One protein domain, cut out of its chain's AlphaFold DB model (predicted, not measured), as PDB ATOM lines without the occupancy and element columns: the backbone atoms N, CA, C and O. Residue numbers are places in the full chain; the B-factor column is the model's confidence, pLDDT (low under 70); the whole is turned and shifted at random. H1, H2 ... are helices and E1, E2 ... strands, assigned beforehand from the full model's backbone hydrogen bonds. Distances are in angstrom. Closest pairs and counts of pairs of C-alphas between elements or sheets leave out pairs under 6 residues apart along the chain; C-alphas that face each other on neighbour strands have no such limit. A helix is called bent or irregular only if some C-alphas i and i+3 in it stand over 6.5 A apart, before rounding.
ATOM      1  N   SER A  99     -42.928  33.299 -11.959       95.88
ATOM      2  CA  SER A  99     -43.531  32.009 -12.323       95.88
ATOM      3  C   SER A  99     -43.014  30.817 -11.517       95.88
ATOM      4  O   SER A  99     -43.581  29.738 -11.621       95.88
ATOM      5  N   CYS A 100     -41.948  30.979 -10.727       96.31
ATOM      6  CA  CYS A 100     -41.505  29.963  -9.779       96.31
ATOM      7  C   CYS A 100     -42.369  29.922  -8.509       96.31
ATOM      8  O   CYS A 100     -42.111  29.077  -7.657       96.31
ATOM      9  N   GLY A 101     -43.339  30.827  -8.326       96.12
ATOM     10  CA  GLY A 101     -44.276  30.801  -7.195       96.12
ATOM     11  C   GLY A 101     -43.641  31.055  -5.822       96.12
ATOM     12  O   GLY A 101     -44.283  30.854  -4.798       96.12
ATOM     13  N   VAL A 102     -42.383  31.503  -5.783       96.44
ATOM     14  CA  VAL A 102     -41.619  31.800  -4.564       96.44
ATOM     15  C   VAL A 102     -41.050  33.204  -4.623       96.44
ATOM     16  O   VAL A 102     -40.723  33.726  -5.686       96.44
ATOM     17  N   ARG A 103     -40.901  33.810  -3.453       94.75
ATOM     18  CA  ARG A 103     -40.421  35.174  -3.277       94.75
ATOM     19  C   ARG A 103     -39.500  35.268  -2.075       94.75
ATOM     20  O   ARG A 103     -39.601  34.488  -1.126       94.75
ATOM     21  N   VAL A 104     -38.596  36.236  -2.140       94.75
ATOM     22  CA  VAL A 104     -37.760  36.613  -1.007       94.75
ATOM     23  C   VAL A 104     -38.450  37.754  -0.270       94.75
ATOM     24  O   VAL A 104     -38.562  38.854  -0.801       94.75
ATOM     25  N   GLU A 105     -38.904  37.500   0.953       89.56
ATOM     26  CA  GLU A 105     -39.583  38.477   1.809       89.56
ATOM     27  C   GLU A 105     -39.043  38.391   3.232       89.56
ATOM     28  O   GLU A 105     -38.769  37.301   3.729       89.56
ATOM     29  N   ASN A 106     -38.887  39.537   3.904       88.50
ATOM     30  CA  ASN A 106     -38.414  39.614   5.295       88.50
ATOM     31  C   ASN A 106     -37.127  38.812   5.559       88.50
ATOM     32  O   ASN A 106     -36.972  38.196   6.610       88.50
ATOM     33  N   ASN A 107     -36.207  38.817   4.590       91.25
ATOM     34  CA  ASN A 107     -34.988  38.014   4.619       91.25
ATOM     35  C   ASN A 107     -35.238  36.499   4.784       91.25
ATOM     36  O   ASN A 107     -34.536  35.820   5.528       91.25
ATOM     37  N   GLY A 108     -36.234  35.966   4.077       92.50
ATOM     38  CA  GLY A 108     -36.493  34.536   3.950       92.50
ATOM     39  C   GLY A 108     -37.128  34.208   2.600       92.50
ATOM     40  O   GLY A 108     -37.590  35.099   1.892       92.50
ATOM     41  N   VAL A 109     -37.139  32.924   2.231       95.06
ATOM     42  CA  VAL A 109     -37.787  32.439   1.001       95.06
ATOM     43  C   VAL A 109     -39.126  31.805   1.360       95.06
ATOM     44  O   VAL A 109     -39.190  30.923   2.218       95.06
ATOM     45  N   ALA A 110     -40.197  32.252   0.709       94.75
ATOM     46  CA  ALA A 110     -41.562  31.804   0.966       94.75
ATOM     47  C   ALA A 110     -42.394  31.777  -0.330       94.75
ATOM     48  O   ALA A 110     -42.061  32.494  -1.269       94.75
ATOM     49  N   PRO A 111     -43.492  31.003  -0.396       95.88
ATOM     50  CA  PRO A 111     -43.967  30.040   0.596       95.88
ATOM     51  C   PRO A 111     -43.262  28.679   0.457       95.88
ATOM     52  O   PRO A 111     -43.153  28.134  -0.637       95.88
ATOM     53  N   LEU A 112     -42.811  28.102   1.578       95.06
ATOM     54  CA  LEU A 112     -42.157  26.788   1.604       95.06
ATOM     55  C   LEU A 112     -42.741  25.892   2.702       95.06
ATOM     56  O   LEU A 112     -42.752  26.265   3.878       95.06
ATOM     57  N   TYR A 113     -43.144  24.669   2.357       94.06
ATOM     58  CA  TYR A 113     -43.473  23.650   3.349       94.06
ATOM     59  C   TYR A 113     -42.189  23.149   4.012       94.06
ATOM     60  O   TYR A 113     -41.240  22.728   3.341       94.06
ATOM     61  N   LYS A 114     -42.151  23.228   5.349       92.38
ATOM     62  CA  LYS A 114     -40.995  22.868   6.190       92.38
ATOM     63  C   LYS A 114     -39.679  23.545   5.778       92.38
ATOM     64  O   LYS A 114     -38.615  22.992   6.030       92.38
ATOM     65  N   GLN A 115     -39.750  24.730   5.162       92.94
ATOM     66  CA  GLN A 115     -38.586  25.455   4.619       92.94
ATOM     67  C   GLN A 115     -37.798  24.658   3.558       92.94
ATOM     68  O   GLN A 115     -36.603  24.881   3.381       92.94
ATOM     69  N   ILE A 116     -38.460  23.711   2.878       94.56
ATOM     70  CA  ILE A 116     -37.847  22.816   1.886       94.56
ATOM     71  C   ILE A 116     -38.633  22.849   0.576       94.56
ATOM     72  O   ILE A 116     -38.067  23.150  -0.466       94.56
ATOM     73  N   VAL A 117     -39.928  22.524   0.612       95.19
ATOM     74  CA  VAL A 117     -40.720  22.262  -0.601       95.19
ATOM     75  C   VAL A 117     -41.460  23.521  -1.025       95.19
ATOM     76  O   VAL A 117     -42.189  24.096  -0.218       95.19
ATOM     77  N   ASN A 118     -41.315  23.924  -2.284       95.94
ATOM     78  CA  ASN A 118     -42.144  24.970  -2.870       95.94
ATOM     79  C   ASN A 118     -43.601  24.494  -2.956       95.94
ATOM     80  O   ASN A 118     -43.892  23.484  -3.592       95.94
ATOM     81  N   ILE A 119     -44.509  25.209  -2.289       95.81
ATOM     82  CA  ILE A 119     -45.923  24.817  -2.201       95.81
ATOM     83  C   ILE A 119     -46.618  24.940  -3.565       95.81
ATOM     84  O   ILE A 119     -47.442  24.093  -3.899       95.81
ATOM     85  N   GLU A 120     -46.248  25.942  -4.362       96.81
ATOM     86  CA  GLU A 120     -46.836  26.194  -5.684       96.81
ATOM     87  C   GLU A 120     -46.299  25.218  -6.742       96.81
ATOM     88  O   GLU A 120     -47.018  24.794  -7.646       96.81
ATOM     89  N   HIS A 121     -45.034  24.804  -6.603       95.56
ATOM     90  CA  HIS A 121     -44.386  23.845  -7.502       95.56
ATOM     91  C   HIS A 121     -43.642  22.755  -6.710       95.56
ATOM     92  O   HIS A 121     -42.428  22.862  -6.531       95.56
ATOM     93  N   PRO A 122     -44.318  21.669  -6.275       93.62
ATOM     94  CA  PRO A 122     -43.745  20.646  -5.383       93.62
ATOM     95  C   PRO A 122     -42.592  19.802  -5.952       93.62
ATOM     96  O   PRO A 122     -42.076  18.923  -5.268       93.62
ATOM     97  N   THR A 123     -42.184  20.058  -7.195       93.31
ATOM     98  CA  THR A 123     -40.967  19.518  -7.817       93.31
ATOM     99  C   THR A 123     -39.745  20.425  -7.624       93.31
ATOM    100  O   THR A 123     -38.644  20.063  -8.036       93.31
ATOM    101  N   MET A 124     -39.914  21.597  -7.000       95.06
ATOM    102  CA  MET A 124     -38.857  22.546  -6.654       95.06
ATOM    103  C   MET A 124     -38.584  22.523  -5.146       95.06
ATOM    104  O   MET A 124     -39.492  22.661  -4.322       95.06
ATOM    105  N   PHE A 125     -37.305  22.408  -4.791       95.00
ATOM    106  CA  PHE A 125     -36.849  22.290  -3.409       95.00
ATOM    107  C   PHE A 125     -35.738  23.292  -3.098       95.00
ATOM    108  O   PHE A 125     -34.918  23.615  -3.956       95.00
ATOM    109  N   PHE A 126     -35.682  23.732  -1.845       95.00
ATOM    110  CA  PHE A 126     -34.629  24.573  -1.291       95.00
ATOM    111  C   PHE A 126     -33.900  23.823  -0.176       95.00
ATOM    112  O   PHE A 126     -34.520  23.193   0.680       95.00
ATOM    113  N   ILE A 127     -32.572  23.912  -0.173       94.50
ATOM    114  CA  ILE A 127     -31.701  23.320   0.848       94.50
ATOM    115  C   ILE A 127     -30.844  24.439   1.433       94.50
ATOM    116  O   ILE A 127     -30.397  25.331   0.716       94.50
ATOM    117  N   GLY A 128     -30.629  24.396   2.744       92.50
ATOM    118  CA  GLY A 128     -29.724  25.301   3.446       92.50
ATOM    119  C   GLY A 128     -30.225  26.728   3.645       92.50
ATOM    120  O   GLY A 128     -29.435  27.622   3.928       92.50
ATOM    121  N   LEU A 129     -31.539  26.939   3.557       92.69
ATOM    122  CA  LEU A 129     -32.151  28.180   4.026       92.69
ATOM    123  C   LEU A 129     -32.047  28.354   5.552       92.69
ATOM    124  O   LEU A 129     -31.693  29.448   5.969       92.69
ATOM    125  N   PRO A 130     -32.294  27.354   6.418       87.81
ATOM    126  CA  PRO A 130     -32.128  27.555   7.856       87.81
ATOM    127  C   PRO A 130     -30.644  27.764   8.200       87.81
ATOM    128  O   PRO A 130     -29.824  26.886   7.946       87.81
ATOM    129  N   TYR A 131     -30.303  28.913   8.790       79.62
ATOM    130  CA  TYR A 131     -28.913  29.277   9.113       79.62
ATOM    131  C   TYR A 131     -28.570  29.178  10.610       79.62
ATOM    132  O   TYR A 131     -27.402  29.243  10.983       79.62
ATOM    133  N   LEU A 132     -29.575  29.003  11.476       74.44
ATOM    134  CA  LEU A 132     -29.402  28.759  12.909       74.44
ATOM    135  C   LEU A 132     -29.571  27.260  13.177       74.44
ATOM    136  O   LEU A 132     -30.693  26.766  13.270       74.44
ATOM    137  N   GLY A 133     -28.465  26.522  13.272       76.44
ATOM    138  CA  GLY A 133     -28.500  25.088  13.567       76.44
ATOM    139  C   GLY A 133     -27.213  24.347  13.215       76.44
ATOM    140  O   GLY A 133     -26.233  24.932  12.759       76.44
ATOM    141  N   ALA A 134     -27.222  23.031  13.433       85.19
ATOM    142  CA  ALA A 134     -26.128  22.153  13.039       85.19
ATOM    143  C   ALA A 134     -26.181  21.903  11.524       85.19
ATOM    144  O   ALA A 134     -26.827  20.957  11.076       85.19
ATOM    145  N   SER A 135     -25.493  22.748  10.748       87.31
ATOM    146  CA  SER A 135     -25.603  22.810   9.282       87.31
ATOM    147  C   SER A 135     -25.541  21.441   8.603       87.31
ATOM    148  O   SER A 135     -26.434  21.103   7.834       87.31
ATOM    149  N   ASN A 136     -24.548  20.611   8.944       90.38
ATOM    150  CA  ASN A 136     -24.369  19.291   8.326       90.38
ATOM    151  C   ASN A 136     -25.580  18.367   8.541       90.38
ATOM    152  O   ASN A 136     -26.016  17.701   7.608       90.38
ATOM    153  N   ILE A 137     -26.142  18.351   9.755       91.31
ATOM    154  CA  ILE A 137     -27.308  17.521  10.093       91.31
ATOM    155  C   ILE A 137     -28.559  18.088   9.422       91.31
ATOM    156  O   ILE A 137     -29.372  17.334   8.896       91.31
ATOM    157  N   THR A 138     -28.716  19.413   9.411       91.88
ATOM    158  CA  THR A 138     -29.843  20.066   8.741       91.88
ATOM    159  C   THR A 138     -29.860  19.734   7.253       91.88
ATOM    160  O   THR A 138     -30.901  19.322   6.750       91.88
ATOM    161  N   PHE A 139     -28.726  19.860   6.558       93.25
ATOM    162  CA  PHE A 139     -28.647  19.537   5.132       93.25
ATOM    163  C   PHE A 139     -28.960  18.062   4.873       93.25
ATOM    164  O   PHE A 139     -29.759  17.764   3.985       93.25
ATOM    165  N   ASP A 140     -28.397  17.155   5.680       93.12
ATOM    166  CA  ASP A 140     -28.670  15.722   5.552       93.12
ATOM    167  C   ASP A 140     -30.162  15.418   5.728       93.12
ATOM    168  O   ASP A 140     -30.768  14.802   4.857       93.12
ATOM    169  N   LEU A 141     -30.795  15.932   6.788       91.75
ATOM    170  CA  LEU A 141     -32.217  15.708   7.046       91.75
ATOM    171  C   LEU A 141     -33.121  16.323   5.970       91.75
ATOM    172  O   LEU A 141     -34.131  15.716   5.614       91.75
ATOM    173  N   GLN A 142     -32.787  17.503   5.435       93.56
ATOM    174  CA  GLN A 142     -33.546  18.111   4.335       93.56
ATOM    175  C   GLN A 142     -33.563  17.197   3.099       93.56
ATOM    176  O   GLN A 142     -34.606  17.042   2.462       93.56
ATOM    177  N   VAL A 143     -32.445  16.534   2.798       93.19
ATOM    178  CA  VAL A 143     -32.333  15.625   1.650       93.19
ATOM    179  C   VAL A 143     -32.931  14.249   1.952       93.19
ATOM    180  O   VAL A 143     -33.835  13.797   1.245       93.19
ATOM    181  N   SER A 144     -32.448  13.582   3.002       90.75
ATOM    182  CA  SER A 144     -32.728  12.173   3.293       90.75
ATOM    183  C   SER A 144     -34.151  11.939   3.802       90.75
ATOM    184  O   SER A 144     -34.795  10.948   3.445       90.75
ATOM    185  N   ALA A 145     -34.678  12.854   4.618       83.12
ATOM    186  CA  ALA A 145     -35.983  12.678   5.243       83.12
ATOM    187  C   ALA A 145     -37.141  13.251   4.418       83.12
ATOM    188  O   ALA A 145     -38.270  12.795   4.609       83.12
ATOM    189  N   TYR A 146     -36.882  14.214   3.527       82.75
ATOM    190  CA  TYR A 146     -37.926  14.924   2.782       82.75
ATOM    191  C   TYR A 146     -37.800  14.752   1.276       82.75
ATOM    192  O   TYR A 146     -38.675  14.133   0.677       82.75
ATOM    193  N   ILE A 147     -36.728  15.260   0.664       85.31
ATOM    194  CA  ILE A 147     -36.628  15.317  -0.801       85.31
ATOM    195  C   ILE A 147     -36.652  13.909  -1.403       85.31
ATOM    196  O   ILE A 147     -37.520  13.612  -2.219       85.31
ATOM    197  N   LEU A 148     -35.785  13.004  -0.937       87.62
ATOM    198  CA  LEU A 148     -35.716  11.647  -1.491       87.62
ATOM    199  C   LEU A 148     -37.010  10.850  -1.320       87.62
ATOM    200  O   LEU A 148     -37.279   9.981  -2.133       87.62
ATOM    201  N   LYS A 149     -37.815  11.139  -0.292       83.31
ATOM    202  CA  LYS A 149     -39.088  10.439  -0.054       83.31
ATOM    203  C   LYS A 149     -40.252  10.994  -0.873       83.31
ATOM    204  O   LYS A 149     -41.251  10.303  -1.008       83.31
ATOM    205  N   LEU A 150     -40.145  12.229  -1.360       80.19
ATOM    206  CA  LEU A 150     -41.171  12.894  -2.170       80.19
ATOM    207  C   LEU A 150     -40.940  12.721  -3.678       80.19
ATOM    208  O   LEU A 150     -41.816  13.058  -4.467       80.19
ATOM    209  N   MET A 151     -39.763  12.231  -4.074       76.00
ATOM    210  CA  MET A 151     -39.378  12.002  -5.472       76.00
ATOM    211  C   MET A 151     -39.637  10.567  -5.969       76.00
ATOM    212  O   MET A 151     -39.280  10.258  -7.106       76.00
ATOM    213  N   ILE A 152     -40.219   9.702  -5.132       59.16
ATOM    214  CA  ILE A 152     -40.587   8.307  -5.442       59.16
ATOM    215  C   ILE A 152     -42.104   8.217  -5.560       59.16
ATOM    216  O   ILE A 152     -42.573   7.533  -6.494       59.16
TER     217      ILE A 152
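Overview. This is residues 99 to 152 of the 152 residues of the protein "Flavin-containing monooxygenase" of Photinus pyralis (UniProt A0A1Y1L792). This is a flat model with a small hairpin of two short strands, E1 and E2, on one side and a single helix, H1, on the other, while the long stretch of residues 111 to 134, which has no named element, winds through the space between them. The printed part has 54 residues, with two named strands and one named helix in the order E1, E2, H1 along the chain. The two strands make one antiparallel sheet in the order E1 - E2. The class is mixed, helices and strands, though under half of the residues, 22 of 54, are in named elements. The whole is compact, with a radius of gyration of the C-alphas of 11.3 A, and the C-alphas span 30 by 30 by 12 A.

Arrangement. Start at the first printed residue, Ser 99, and go on to E1, residues 103 to 105, and E2, residues 108 to 110. These two strands form a hairpin: they are antiparallel neighbours, their N-to-C directions stand at 136 degrees, and a tight link of 2 residues joins them. Look at the C-alphas of Val 104 and Val 109, which face each other 4.6 A apart. Then look at the backbone, where N 103 and O 110 are 2.8 A apart and N 105 and O 108 are 2.9 A apart, both within hydrogen-bond range. In the stretch that follows, residues 112 to 113 pair with residues 117 to 118 in a short antiparallel pairing. A long link of 24 residues leads from E2 to H1, residues 135 to 150. E1 and H1 are apart. In H1, 9 of 12 O i to N i+4 pairs are within hydrogen-bond range.

Along the chain. Find C-alpha 103 at (-40.421, 35.174, -3.277); there E1 begins, and it runs 6.1 A from its first to its last C-alpha, at residue 105. E2 runs 6.5 A from C-alpha 108 to C-alpha 110. Find C-alpha 135 at (-25.603, 22.810, 9.282); from there H1 runs 21.7 A to C-alpha 150 at (-41.171, 12.894, -2.170). H1 is irregular, but only just: C-alphas 145 and 148 are 6.8 A apart.

Size, cuts and confidence. The two C-alphas farthest apart are those of Asn 106 and Ile 152, at 33.2 A. From Ser 99 to Ile 152, the chain's last residue, the C-alphas are 24.9 A apart. The printed part has no cut, and its one long link is that from E2 to H1. The mean pLDDT of the printed part is 90.4, and one residue, Ile 152, is under 70.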